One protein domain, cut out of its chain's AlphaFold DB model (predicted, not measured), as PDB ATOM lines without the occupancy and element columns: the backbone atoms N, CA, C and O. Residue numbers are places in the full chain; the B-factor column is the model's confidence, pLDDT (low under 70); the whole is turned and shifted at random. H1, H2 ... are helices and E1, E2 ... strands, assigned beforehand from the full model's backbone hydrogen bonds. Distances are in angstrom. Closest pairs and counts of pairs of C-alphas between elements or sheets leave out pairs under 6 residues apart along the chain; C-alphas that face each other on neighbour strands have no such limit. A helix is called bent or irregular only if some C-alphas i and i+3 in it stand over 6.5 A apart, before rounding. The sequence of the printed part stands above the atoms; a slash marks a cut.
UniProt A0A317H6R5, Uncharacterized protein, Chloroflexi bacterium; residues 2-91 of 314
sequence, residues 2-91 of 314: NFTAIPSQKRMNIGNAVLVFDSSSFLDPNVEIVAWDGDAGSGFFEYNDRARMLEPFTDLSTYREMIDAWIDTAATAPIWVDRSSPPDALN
ATOM      1  N   ASN A   2     -35.910 -33.192 -21.330       89.81
ATOM      2  CA  ASN A   2     -35.121 -33.414 -20.111       89.81
ATOM      3  C   ASN A   2     -33.687 -32.956 -20.349       89.81
ATOM      4  O   ASN A   2     -33.123 -33.272 -21.398       89.81
ATOM      5  N   PHE A   3     -33.086 -32.237 -19.405       94.06
ATOM      6  CA  PHE A   3     -31.658 -31.939 -19.478       94.06
ATOM      7  C   PHE A   3     -30.995 -32.005 -18.111       94.06
ATOM      8  O   PHE A   3     -31.631 -31.851 -17.069       94.06
ATOM      9  N   THR A   4     -29.689 -32.227 -18.114       96.31
ATOM     10  CA  THR A   4     -28.854 -32.045 -16.929       96.31
ATOM     11  C   THR A   4     -27.545 -31.400 -17.352       96.31
ATOM     12  O   THR A   4     -26.960 -31.769 -18.367       96.31
ATOM     13  N   ALA A   5     -27.092 -30.403 -16.603       96.12
ATOM     14  CA  ALA A   5     -25.788 -29.791 -16.787       96.12
ATOM     15  C   ALA A   5     -25.004 -29.866 -15.478       96.12
ATOM     16  O   ALA A   5     -25.535 -29.580 -14.405       96.12
ATOM     17  N   ILE A   6     -23.741 -30.270 -15.589       96.31
ATOM     18  CA  ILE A   6     -22.812 -30.461 -14.476       96.31
ATOM     19  C   ILE A   6     -21.542 -29.661 -14.809       96.31
ATOM     20  O   ILE A   6     -20.632 -30.199 -15.461       96.31
ATOM     21  N   PRO A   7     -21.470 -28.371 -14.422       94.19
ATOM     22  CA  PRO A   7     -20.375 -27.476 -14.805       94.19
ATOM     23  C   PRO A   7     -18.994 -28.003 -14.408       94.19
ATOM     24  O   PRO A   7     -18.062 -27.969 -15.212       94.19
ATOM     25  N   SER A   8     -18.869 -28.575 -13.206       93.12
ATOM     26  CA  SER A   8     -17.614 -29.127 -12.675       93.12
ATOM     27  C   SER A   8     -17.024 -30.244 -13.548       93.12
ATOM     28  O   SER A   8     -15.806 -30.413 -13.626       93.12
ATOM     29  N   GLN A   9     -17.886 -30.990 -14.243       94.06
ATOM     30  CA  GLN A   9     -17.507 -32.086 -15.134       94.06
ATOM     31  C   GLN A   9     -17.428 -31.659 -16.600       94.06
ATOM     32  O   GLN A   9     -17.026 -32.472 -17.435       94.06
ATOM     33  N   LYS A  10     -17.812 -30.415 -16.920       94.75
ATOM     34  CA  LYS A  10     -17.954 -29.904 -18.291       94.75
ATOM     35  C   LYS A  10     -18.823 -30.816 -19.143       94.75
ATOM     36  O   LYS A  10     -18.445 -31.223 -20.243       94.75
ATOM     37  N   ARG A  11     -19.961 -31.214 -18.584       93.19
ATOM     38  CA  ARG A  11     -20.902 -32.119 -19.234       93.19
ATOM     39  C   ARG A  11     -22.293 -31.542 -19.178       93.19
ATOM     40  O   ARG A  11     -22.741 -31.077 -18.134       93.19
ATOM     41  N   MET A  12     -22.980 -31.657 -20.299       95.06
ATOM     42  CA  MET A  12     -24.405 -31.413 -20.375       95.06
ATOM     43  C   MET A  12     -25.035 -32.453 -21.287       95.06
ATOM     44  O   MET A  12     -24.493 -32.784 -22.346       95.06
ATOM     45  N   ASN A  13     -26.180 -32.962 -20.860       92.94
ATOM     46  CA  ASN A  13     -27.008 -33.862 -21.635       92.94
ATOM     47  C   ASN A  13     -28.387 -33.260 -21.865       92.94
ATOM     48  O   ASN A  13     -28.975 -32.685 -20.953       92.94
ATOM     49  N   ILE A  14     -28.902 -33.449 -23.077       91.69
ATOM     50  CA  ILE A  14     -30.303 -33.213 -23.424       91.69
ATOM     51  C   ILE A  14     -30.879 -34.552 -23.886       91.69
ATOM     52  O   ILE A  14     -30.393 -35.163 -24.843       91.69
ATOM     53  N   GLY A  15     -31.877 -35.053 -23.158       87.19
ATOM     54  CA  GLY A  15     -32.336 -36.432 -23.262       87.19
ATOM     55  C   GLY A  15     -31.182 -37.412 -23.033       87.19
ATOM     56  O   GLY A  15     -30.478 -37.340 -22.024       87.19
ATOM     57  N   ASN A  16     -30.967 -38.297 -24.007       82.56
ATOM     58  CA  ASN A  16     -29.904 -39.305 -23.972       82.56
ATOM     59  C   ASN A  16     -28.589 -38.830 -24.614       82.56
ATOM     60  O   ASN A  16     -27.600 -39.557 -24.569       82.56
ATOM     61  N   ALA A  17     -28.567 -37.645 -25.235       84.62
ATOM     62  CA  ALA A  17     -27.384 -37.138 -25.918       84.62
ATOM     63  C   ALA A  17     -26.436 -36.481 -24.914       84.62
ATOM     64  O   ALA A  17     -26.804 -35.501 -24.269       84.62
ATOM     65  N   VAL A  18     -25.211 -36.998 -24.802       88.19
ATOM     66  CA  VAL A  18     -24.181 -36.459 -23.904       88.19
ATOM     67  C   VAL A  18     -23.129 -35.702 -24.705       88.19
ATOM     68  O   VAL A  18     -22.561 -36.236 -25.661       88.19
ATOM     69  N   LEU A  19     -22.833 -34.477 -24.265       89.81
ATOM     70  CA  LEU A  19     -21.826 -33.606 -24.860       89.81
ATOM     71  C   LEU A  19     -20.857 -33.088 -23.790       89.81
ATOM     72  O   LEU A  19     -21.251 -32.770 -22.664       89.81
ATOM     73  N   VAL A  20     -19.577 -32.982 -24.159       91.94
ATOM     74  CA  VAL A  20     -18.609 -32.200 -23.382       91.94
ATOM     75  C   VAL A  20     -18.899 -30.728 -23.654       91.94
ATOM     76  O   VAL A  20     -18.638 -30.236 -24.748       91.94
ATOM     77  N   PHE A  21     -19.476 -30.051 -22.671       93.62
ATOM     78  CA  PHE A  21     -19.973 -28.688 -22.779       93.62
ATOM     79  C   PHE A  21     -19.754 -27.967 -21.450       93.62
ATOM     80  O   PHE A  21     -20.133 -28.469 -20.391       93.62
ATOM     81  N   ASP A  22     -19.108 -26.807 -21.503       93.94
ATOM     82  CA  ASP A  22     -18.806 -26.004 -20.321       93.94
ATOM     83  C   ASP A  22     -19.953 -25.020 -20.051       93.94
ATOM     84  O   ASP A  22     -19.993 -23.915 -20.589       93.94
ATOM     85  N   SER A  23     -20.912 -25.442 -19.225       94.88
ATOM     86  CA  SER A  23     -22.090 -24.640 -18.876       94.88
ATOM     87  C   SER A  23     -21.820 -23.562 -17.817       94.88
ATOM     88  O   SER A  23     -22.733 -22.817 -17.467       94.88
ATOM     89  N   SER A  24     -20.587 -23.446 -17.308       94.12
ATOM     90  CA  SER A  24     -20.249 -22.553 -16.186       94.12
ATOM     91  C   SER A  24     -20.513 -21.070 -16.459       94.12
ATOM     92  O   SER A  24     -20.772 -20.319 -15.528       94.12
ATOM     93  N   SER A  25     -20.485 -20.640 -17.723       95.25
ATOM     94  CA  SER A  25     -20.770 -19.247 -18.100       95.25
ATOM     95  C   SER A  25     -22.257 -18.877 -18.084       95.25
ATOM     96  O   SER A  25     -22.582 -17.693 -18.116       95.25
ATOM     97  N   PHE A  26     -23.151 -19.869 -18.013       95.62
ATOM     98  CA  PHE A  26     -24.606 -19.678 -18.032       95.62
ATOM     99  C   PHE A  26     -25.260 -19.867 -16.660       95.62
ATOM    100  O   PHE A  26     -26.476 -19.740 -16.538       95.62
ATOM    101  N   LEU A  27     -24.480 -20.237 -15.644       95.00
ATOM    102  CA  LEU A  27     -24.973 -20.651 -14.334       95.00
ATOM    103  C   LEU A  27     -24.225 -19.904 -13.234       95.00
ATOM    104  O   LEU A  27     -23.084 -19.477 -13.424       95.00
ATOM    105  N   ASP A  28     -24.855 -19.774 -12.067       93.88
ATOM    106  CA  ASP A  28     -24.171 -19.214 -10.906       93.88
ATOM    107  C   ASP A  28     -22.955 -20.085 -10.531       93.88
ATOM    108  O   ASP A  28     -23.047 -21.316 -10.570       93.88
ATOM    109  N   PRO A  29     -21.816 -19.491 -10.118       92.81
ATOM    110  CA  PRO A  29     -20.579 -20.239  -9.861       92.81
ATOM    111  C   PRO A  29     -20.684 -21.336  -8.794       92.81
ATOM    112  O   PRO A  29     -19.825 -22.214  -8.727       92.81
ATOM    113  N   ASN A  30     -21.700 -21.267  -7.933       94.12
ATOM    114  CA  ASN A  30     -21.952 -22.240  -6.876       94.12
ATOM    115  C   ASN A  30     -22.920 -23.366  -7.282       94.12
ATOM    116  O   ASN A  30     -23.149 -24.272  -6.480       94.12
ATOM    117  N   VAL A  31     -23.480 -23.341  -8.496       95.12
ATOM    118  CA  VAL A  31     -24.341 -24.410  -9.022       95.12
ATOM    119  C   VAL A  31     -23.474 -25.577  -9.498       95.12
ATOM    120  O   VAL A  31     -22.679 -25.455 -10.427       95.12
ATOM    121  N   GLU A  32     -23.655 -26.734  -8.865       94.88
ATOM    122  CA  GLU A  32     -22.982 -27.988  -9.212       94.88
ATOM    123  C   GLU A  32     -23.776 -28.798 -10.232       94.88
ATOM    124  O   GLU A  32     -23.204 -29.407 -11.135       94.88
ATOM    125  N   ILE A  33     -25.100 -28.815 -10.079       96.00
ATOM    126  CA  ILE A  33     -26.014 -29.511 -10.979       96.00
ATOM    127  C   ILE A  33     -27.207 -28.607 -11.216       96.00
ATOM    128  O   ILE A  33     -27.790 -28.077 -10.272       96.00
ATOM    129  N   VAL A  34     -27.599 -28.485 -12.476       96.56
ATOM    130  CA  VAL A  34     -28.935 -28.038 -12.856       96.56
ATOM    131  C   VAL A  34     -29.577 -29.147 -13.671       96.56
ATOM    132  O   VAL A  34     -28.969 -29.675 -14.604       96.56
ATOM    133  N   ALA A  35     -30.791 -29.529 -13.306       95.44
ATOM    134  CA  ALA A  35     -31.556 -30.527 -14.031       95.44
ATOM    135  C   ALA A  35     -32.976 -30.033 -14.263       95.44
ATOM    136  O   ALA A  35     -33.550 -29.345 -13.421       95.44
ATOM    137  N   TRP A  36     -33.535 -30.406 -15.405       93.69
ATOM    138  CA  TRP A  36     -34.907 -30.115 -15.783       93.69
ATOM    139  C   TRP A  36     -35.603 -31.400 -16.201       93.69
ATOM    140  O   TRP A  36     -35.062 -32.171 -17.002       93.69
ATOM    141  N   ASP A  37     -36.797 -31.589 -15.656       89.06
ATOM    142  CA  ASP A  37     -37.726 -32.648 -16.000       89.06
ATOM    143  C   ASP A  37     -38.931 -32.020 -16.714       89.06
ATOM    144  O   ASP A  37     -39.766 -31.336 -16.114       89.06
ATOM    145  N   GLY A  38     -38.995 -32.233 -18.027       79.50
ATOM    146  CA  GLY A  38     -40.066 -31.726 -18.870       79.50
ATOM    147  C   GLY A  38     -41.413 -32.382 -18.584       79.50
ATOM    148  O   GLY A  38     -42.435 -31.715 -18.734       79.50
ATOM    149  N   ASP A  39     -41.431 -33.633 -18.108       76.94
ATOM    150  CA  ASP A  39     -42.677 -34.322 -17.751       76.94
ATOM    151  C   ASP A  39     -43.274 -33.715 -16.475       76.94
ATOM    152  O   ASP A  39     -44.485 -33.507 -16.375       76.94
ATOM    153  N   ALA A  40     -42.415 -33.364 -15.515       76.00
ATOM    154  CA  ALA A  40     -42.817 -32.663 -14.301       76.00
ATOM    155  C   ALA A  40     -43.042 -31.153 -14.511       76.00
ATOM    156  O   ALA A  40     -43.618 -30.495 -13.641       76.00
ATOM    157  N   GLY A  41     -42.559 -30.577 -15.618       80.06
ATOM    158  CA  GLY A  41     -42.554 -29.129 -15.846       80.06
ATOM    159  C   GLY A  41     -41.787 -28.364 -14.764       80.06
ATOM    160  O   GLY A  41     -42.173 -27.257 -14.387       80.06
ATOM    161  N   SER A  42     -40.751 -28.981 -14.199       85.75
ATOM    162  CA  SER A  42     -39.956 -28.404 -13.118       85.75
ATOM    163  C   SER A  42     -38.530 -28.940 -13.139       85.75
ATOM    164  O   SER A  42     -38.224 -29.956 -13.760       85.75
ATOM    165  N   GLY A  43     -37.633 -28.231 -12.467       91.12
ATOM    166  CA  GLY A  43     -36.237 -28.610 -12.339       91.12
ATOM    167  C   GLY A  43     -35.710 -28.367 -10.939       91.12
ATOM    168  O   GLY A  43     -36.432 -27.917 -10.047       91.12
ATOM    169  N   PHE A  44     -34.432 -28.665 -10.747       93.12
ATOM    170  CA  PHE A  44     -33.745 -28.411  -9.492       93.12
ATOM    171  C   PHE A  44     -32.292 -27.987  -9.693       93.12
ATOM    172  O   PHE A  44     -31.660 -28.300 -10.706       93.12
ATOM    173  N   PHE A  45     -31.769 -27.324  -8.669       93.25
ATOM    174  CA  PHE A  45     -30.353 -27.057  -8.477       93.25
ATOM    175  C   PHE A  45     -29.783 -27.918  -7.358       93.25
ATOM    176  O   PHE A  45     -30.441 -28.136  -6.343       93.25
ATOM    177  N   GLU A  46     -28.527 -28.317  -7.500       94.12
ATOM    178  CA  GLU A  46     -27.668 -28.706  -6.384       94.12
ATOM    179  C   GLU A  46     -26.498 -27.724  -6.328       94.12
ATOM    180  O   GLU A  46     -25.878 -27.439  -7.352       94.12
ATOM    181  N   TYR A  47     -26.195 -27.205  -5.139       94.06
ATOM    182  CA  TYR A  47     -25.095 -26.265  -4.927       94.06
ATOM    183  C   TYR A  47     -23.879 -26.961  -4.304       94.06
ATOM    184  O   TYR A  47     -24.036 -27.879  -3.496       94.06
ATOM    185  N   ASN A  48     -22.666 -26.508  -4.636       93.38
ATOM    186  CA  ASN A  48     -21.412 -27.052  -4.091       93.38
ATOM    187  C   ASN A  48     -20.880 -26.316  -2.845       93.38
ATOM    188  O   ASN A  48     -19.926 -26.787  -2.225       93.38
ATOM    189  N   ASP A  49     -21.481 -25.187  -2.462       91.62
ATOM    190  CA  ASP A  49     -21.023 -24.307  -1.377       91.62
ATOM    191  C   ASP A  49     -21.787 -24.483  -0.050       91.62
ATOM    192  O   ASP A  49     -21.424 -23.894   0.970       91.62
ATOM    193  N   ARG A  50     -22.836 -25.312  -0.040       89.56
ATOM    194  CA  ARG A  50     -23.709 -25.564   1.116       89.56
ATOM    195  C   ARG A  50     -24.062 -27.043   1.246       89.56
ATOM    196  O   ARG A  50     -23.672 -27.872   0.429       89.56
ATOM    197  N   ALA A  51     -24.783 -27.392   2.316       90.31
ATOM    198  CA  ALA A  51     -25.319 -28.742   2.475       90.31
ATOM    199  C   ALA A  51     -26.124 -29.129   1.226       90.31
ATOM    200  O   ALA A  51     -26.919 -28.323   0.741       90.31
ATOM    201  N   ARG A  52     -25.907 -30.350   0.722       84.19
ATOM    202  CA  ARG A  52     -26.544 -30.849  -0.502       84.19
ATOM    203  C   ARG A  52     -28.057 -30.878  -0.322       84.19
ATOM    204  O   ARG A  52     -28.607 -31.780   0.307       84.19
ATOM    205  N   MET A  53     -28.703 -29.852  -0.850       85.00
ATOM    206  CA  MET A  53     -30.142 -29.673  -0.872       85.00
ATOM    207  C   MET A  53     -30.548 -29.359  -2.303       85.00
ATOM    208  O   MET A  53     -29.888 -28.559  -2.965       85.00
ATOM    209  N   LEU A  54     -31.633 -29.989  -2.748       90.44
ATOM    210  CA  LEU A  54     -32.219 -29.727  -4.053       90.44
ATOM    211  C   LEU A  54     -33.120 -28.493  -3.949       90.44
ATOM    212  O   LEU A  54     -34.093 -28.505  -3.191       90.44
ATOM    213  N   GLU A  55     -32.785 -27.431  -4.674       90.81
ATOM    214  CA  GLU A  55     -33.586 -26.204  -4.733       90.81
ATOM    215  C   GLU A  55     -34.436 -26.221  -6.012       90.81
ATOM    216  O   GLU A  55     -33.863 -26.253  -7.101       90.81
ATOM    217  N   PRO A  56     -35.778 -26.260  -5.928       90.44
ATOM    218  CA  PRO A  56     -36.622 -26.399  -7.109       90.44
ATOM    219  C   PRO A  56     -36.732 -25.087  -7.894       90.44
ATOM    220  O   PRO A  56     -36.768 -24.003  -7.314       90.44
ATOM    221  N   PHE A  57     -36.897 -25.188  -9.211       87.00
ATOM    222  CA  PHE A  57     -37.287 -24.072 -10.073       87.00
ATOM    223  C   PHE A  57     -38.328 -24.516 -11.103       87.00
ATOM    224  O   PHE A  57     -38.435 -25.693 -11.441       87.00
ATOM    225  N   THR A  58     -39.109 -23.565 -11.612       83.69
ATOM    226  CA  THR A  58     -40.192 -23.838 -12.573       83.69
ATOM    227  C   THR A  58     -40.059 -23.058 -13.874       83.69
ATOM    228  O   THR A  58     -40.781 -23.348 -14.820       83.69
ATOM    229  N   ASP A  59     -39.142 -22.090 -13.966       86.00
ATOM    230  CA  ASP A  59     -38.966 -21.302 -15.187       86.00
ATOM    231  C   ASP A  59     -37.775 -21.794 -16.019       86.00
ATOM    232  O   ASP A  59     -36.615 -21.521 -15.715       86.00
ATOM    233  N   LEU A  60     -38.088 -22.513 -17.100       88.38
ATOM    234  CA  LEU A  60     -37.114 -22.987 -18.082       88.38
ATOM    235  C   LEU A  60     -36.526 -21.850 -18.939       88.38
ATOM    236  O   LEU A  60     -35.453 -22.013 -19.521       88.38
ATOM    237  N   SER A  61     -37.204 -20.699 -19.043       88.44
ATOM    238  CA  SER A  61     -36.816 -19.637 -19.986       88.44
ATOM    239  C   SER A  61     -35.432 -19.050 -19.701       88.44
ATOM    240  O   SER A  61     -34.714 -18.711 -20.641       88.44
ATOM    241  N   THR A  62     -35.005 -19.039 -18.436       88.94
ATOM    242  CA  THR A  62     -33.671 -18.593 -18.004       88.94
ATOM    243  C   THR A  62     -32.532 -19.392 -18.649       88.94
ATOM    244  O   THR A  62     -31.435 -18.872 -18.818       88.94
ATOM    245  N   TYR A  63     -32.783 -20.634 -19.069       92.69
ATOM    246  CA  TYR A  63     -31.758 -21.528 -19.625       92.69
ATOM    247  C   TYR A  63     -31.716 -21.558 -21.144       92.69
ATOM    248  O   TYR A  63     -30.952 -22.339 -21.714       92.69
ATOM    249  N   ARG A  64     -32.515 -20.724 -21.817       93.19
ATOM    250  CA  ARG A  64     -32.558 -20.678 -23.281       93.19
ATOM    251  C   ARG A  64     -31.168 -20.550 -23.887       93.19
ATOM    252  O   ARG A  64     -30.815 -21.334 -24.754       93.19
ATOM    253  N   GLU A  65     -30.383 -19.585 -23.416       94.81
ATOM    254  CA  GLU A  65     -29.059 -19.301 -23.983       94.81
ATOM    255  C   GLU A  65     -28.090 -20.470 -23.798       94.81
ATOM    256  O   GLU A  65     -27.328 -20.788 -24.707       94.81
ATOM    257  N   MET A  66     -28.177 -21.165 -22.662       96.44
ATOM    258  CA  MET A  66     -27.398 -22.374 -22.404       96.44
ATOM    259  C   MET A  66     -27.792 -23.511 -23.354       96.44
ATOM    260  O   MET A  66     -26.923 -24.179 -23.909       96.44
ATOM    261  N   ILE A  67     -29.095 -23.728 -23.555       96.25
ATOM    262  CA  ILE A  67     -29.619 -24.751 -24.470       96.25
ATOM    263  C   ILE A  67     -29.218 -24.428 -25.914       96.25
ATOM    264  O   ILE A  67     -28.792 -25.317 -26.644       96.25
ATOM    265  N   ASP A  68     -29.291 -23.161 -26.315       96.50
ATOM    266  CA  ASP A  68     -28.906 -22.697 -27.650       96.50
ATOM    267  C   ASP A  68     -27.413 -22.892 -27.918       96.50
ATOM    268  O   ASP A  68     -27.041 -23.448 -28.953       96.50
ATOM    269  N   ALA A  69     -26.563 -22.535 -26.956       96.12
ATOM    270  CA  ALA A  69     -25.128 -22.788 -27.031       96.12
ATOM    271  C   ALA A  69     -24.802 -24.291 -27.064       96.12
ATOM    272  O   ALA A  69     -23.875 -24.719 -27.762       96.12
ATOM    273  N   TRP A  70     -25.572 -25.113 -26.344       96.31
ATOM    274  CA  TRP A  70     -25.436 -26.565 -26.404       96.31
ATOM    275  C   TRP A  70     -25.809 -27.109 -27.787       96.31
ATOM    276  O   TRP A  70     -25.057 -27.915 -28.329       96.31
ATOM    277  N   ILE A  71     -26.920 -26.653 -28.383       95.44
ATOM    278  CA  ILE A  71     -27.354 -27.059 -29.732       95.44
ATOM    279  C   ILE A  71     -26.298 -26.672 -30.773       95.44
ATOM    280  O   ILE A  71     -25.960 -27.498 -31.621       95.44
ATOM    281  N   ASP A  72     -25.756 -25.456 -30.694       95.56
ATOM    282  CA  ASP A  72     -24.697 -24.980 -31.591       95.56
ATOM    283  C   ASP A  72     -23.443 -25.865 -31.502       95.56
ATOM    284  O   ASP A  72     -22.926 -26.372 -32.503       95.56
ATOM    285  N   THR A  73     -23.011 -26.161 -30.272       94.50
ATOM    286  CA  THR A  73     -21.865 -27.046 -30.030       94.50
ATOM    287  C   THR A  73     -22.150 -28.465 -30.536       94.50
ATOM    288  O   THR A  73     -21.321 -29.060 -31.222       94.50
ATOM    289  N   ALA A  74     -23.336 -29.012 -30.261       92.75
ATOM    290  CA  ALA A  74     -23.749 -30.347 -30.692       92.75
ATOM    291  C   ALA A  74     -23.866 -30.481 -32.219       92.75
ATOM    292  O   ALA A  74     -23.701 -31.573 -32.755       92.75
ATOM    293  N   ALA A  75     -24.151 -29.393 -32.938       92.62
ATOM    294  CA  ALA A  75     -24.246 -29.401 -34.397       92.62
ATOM    295  C   ALA A  75     -22.883 -29.515 -35.094       92.62
ATOM    296  O   ALA A  75     -22.819 -29.834 -36.282       92.62
ATOM    297  N   THR A  76     -21.791 -29.265 -34.369       90.38
ATOM    298  CA  THR A  76     -20.420 -29.315 -34.899       90.38
ATOM    299  C   THR A  76     -19.547 -30.362 -34.209       90.38
ATOM    300  O   THR A  76     -18.540 -30.789 -34.779       90.38
ATOM    301  N   ALA A  77     -19.935 -30.818 -33.016       85.75
ATOM    302  CA  ALA A  77     -19.249 -31.850 -32.259       85.75
ATOM    303  C   ALA A  77     -20.028 -33.177 -32.279       85.75
ATOM    304  O   ALA A  77     -21.255 -33.176 -32.184       85.75
ATOM    305  N   PRO A  78     -19.339 -34.329 -32.338       78.69
ATOM    306  CA  PRO A  78     -19.986 -35.626 -32.196       78.69
ATOM    307  C   PRO A  78     -20.695 -35.754 -30.837       78.69
ATOM    308  O   PRO A  78     -20.055 -35.595 -29.793       78.69
ATOM    309  N   ILE A  79     -21.989 -36.087 -30.837       78.25
ATOM    310  CA  ILE A  79     -22.755 -36.386 -29.620       78.25
ATOM    311  C   ILE A  79     -22.875 -37.894 -29.405       78.25
ATOM    312  O   ILE A  79     -23.113 -38.663 -30.335       78.25
ATOM    313  N   TRP A  80     -22.741 -38.331 -28.156       74.44
ATOM    314  CA  TRP A  80     -22.917 -39.739 -27.801       74.44
ATOM    315  C   TRP A  80     -24.374 -39.993 -27.427       74.44
ATOM    316  O   TRP A  80     -24.839 -39.481 -26.411       74.44
ATOM    317  N   VAL A  81     -25.081 -40.781 -28.244       69.69
ATOM    318  CA  VAL A  81     -26.472 -41.209 -27.984       69.69
ATOM    319  C   VAL A  81     -26.517 -42.639 -27.428       69.69
ATOM    320  O   VAL A  81     -27.332 -42.951 -26.567       69.69
ATOM    321  N   ASP A  82     -25.602 -43.498 -27.887       67.12
ATOM    322  CA  ASP A  82     -25.372 -44.861 -27.404       67.12
ATOM    323  C   ASP A  82     -23.870 -45.172 -27.534       67.12
ATOM    324  O   ASP A  82     -23.200 -44.681 -28.440       67.12
ATOM    325  N   ARG A  83     -23.327 -46.001 -26.638       68.81
ATOM    326  CA  ARG A  83     -21.961 -46.533 -26.742       68.81
ATOM    327  C   ARG A  83     -21.765 -47.443 -27.959       68.81
ATOM    328  O   ARG A  83     -20.621 -47.698 -28.322       68.81
ATOM    329  N   SER A  84     -22.844 -47.973 -28.541       71.12
ATOM    330  CA  SER A  84     -22.783 -48.927 -29.656       71.12
ATOM    331  C   SER A  84     -22.592 -48.291 -31.042       71.12
ATOM    332  O   SER A  84     -22.222 -48.999 -31.977       71.12
ATOM    333  N   SER A  85     -22.822 -46.981 -31.184       64.56
ATOM    334  CA  SER A  85     -22.756 -46.265 -32.465       64.56
ATOM    335  C   SER A  85     -21.711 -45.148 -32.416       64.56
ATOM    336  O   SER A  85     -21.533 -44.535 -31.360       64.56
ATOM    337  N   PRO A  86     -20.991 -44.878 -33.522       69.88
ATOM    338  CA  PRO A  86     -20.095 -43.734 -33.578       69.88
ATOM    339  C   PRO A  86     -20.897 -42.448 -33.327       69.88
ATOM    340  O   PRO A  86     -22.033 -42.342 -33.790       69.88
ATOM    341  N   PRO A  87     -20.344 -41.497 -32.558       78.06
ATOM    342  CA  PRO A  87     -21.043 -40.260 -32.271       78.06
ATOM    343  C   PRO A  87     -21.167 -39.444 -33.562       78.06
ATOM    344  O   PRO A  87     -20.178 -39.236 -34.267       78.06
ATOM    345  N   ASP A  88     -22.375 -38.978 -33.850       84.94
ATOM    346  CA  ASP A  88     -22.675 -38.132 -35.005       84.94
ATOM    347  C   ASP A  88     -22.991 -36.715 -34.534       84.94
ATOM    348  O   ASP A  88     -23.418 -36.509 -33.398       84.94
ATOM    349  N   ALA A  89     -22.768 -35.727 -35.396       89.56
ATOM    350  CA  ALA A  89     -23.194 -34.362 -35.122       89.56
ATOM    351  C   ALA A  89     -24.725 -34.252 -35.170       89.56
ATOM    352  O   ALA A  89     -25.408 -34.950 -35.928       89.56
ATOM    353  N   LEU A  90     -25.260 -33.335 -34.375       91.06
ATOM    354  CA  LEU A  90     -26.686 -33.083 -34.287       91.06
ATOM    355  C   LEU A  90     -27.217 -32.473 -35.593       91.06
ATOM    356  O   LEU A  90     -26.740 -31.445 -36.069       91.06
ATOM    357  N   ASN A  91     -28.230 -33.106 -36.184       91.50
ATOM    358  CA  ASN A  91     -28.834 -32.637 -37.431       91.50
ATOM    359  C   ASN A  91     -30.020 -31.682 -37.193       91.50
ATOM    360  O   ASN A  91     -30.549 -31.557 -36.089       91.50
TER     361      ASN A  91
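Overview. This is residues 2 to 91 of the 314 residues of an uncharacterized protein of Chloroflexi bacterium (UniProt A0A317H6R5). A twisted sheet of six strands is covered on one face by one long helix, H2, which crosses the strands, while the other face is bare. The short helix H1 only grazes the sheet and touches H2, and residues 77 to 91 make a loop past the end of H2. The printed part has 90 residues, with elements in the order E1 E2 E3 H1 E4 E5 E6 H2; the sheet runs E3 E2 E1 E4 E5 E6, all antiparallel. The class is mixed, helices and strands, in two layers, H2 on one face of the sheet. The whole is compact, with a radius of gyration of the C-alphas of 13.3 A, and spans 39 by 26 by 25 A, only just elongated.

Arrangement. E1, residues 3 to 6, and E2, residues 11 to 14, form a hairpin, with N 13 and O 4 2.9 A apart. E3, residues 17 to 20, forms a hairpin with E2, N 12 and O 19 being 3.1 A apart. These three make a meander, each strand the antiparallel neighbour of the one before. H1, residues 23 to 26, only grazes the sheet with residues 23 to 24. E4, residues 31 to 37, is antiparallel to E1 at 172 degrees, with N 5 and O 34 2.8 A apart. E5, residues 42 to 47, and E6, residues 54 to 57, complete a second meander with E4; N 44 and O 35 are 2.9 A apart, N 45 and O 55 2.8 A. The edge strands E3 and E6 are apart. H2, residues 60 to 76, is on the sheet at a height over the sheet of 10.0 A. It lies over E3 and E2, and only just not over E1, E4 and E5, with 2 C-alphas falling on each. On the local plane it stands at 79 degrees to E2, across the strands. With residues 63 to 66 alone it touches H1, the closest C-alphas being those of Phe 26 and Met 66, 5.8 A apart. H2 has 9 of 13 O i to N i+4 pairs within hydrogen-bond range; H1 is too short for one.

Along the chain. E1 begins at C-alpha 3 (-31.658, -31.939, -19.478) and is 10.3 A long; E2 and E3 are 10.4 A each. H1 is 5.6 A, E4 17.2 A, E5 17.1 A and E6 9.7 A. H2, 24.5 A, ends at C-alpha 76 (-20.420, -29.315, -34.899). It is irregular, C-alphas 62 and 65 being 7.6 A apart, and has a kink of 34 degrees near residue 67.

Size, cuts and confidence. The two C-alphas farthest apart are those of Ala 51 and Asn 91, at 40.2 A. The printed part has no cut and no long link. Mean pLDDT of the printed part is 89.2; residues 81 to 83 and 85 to 86 are under 70.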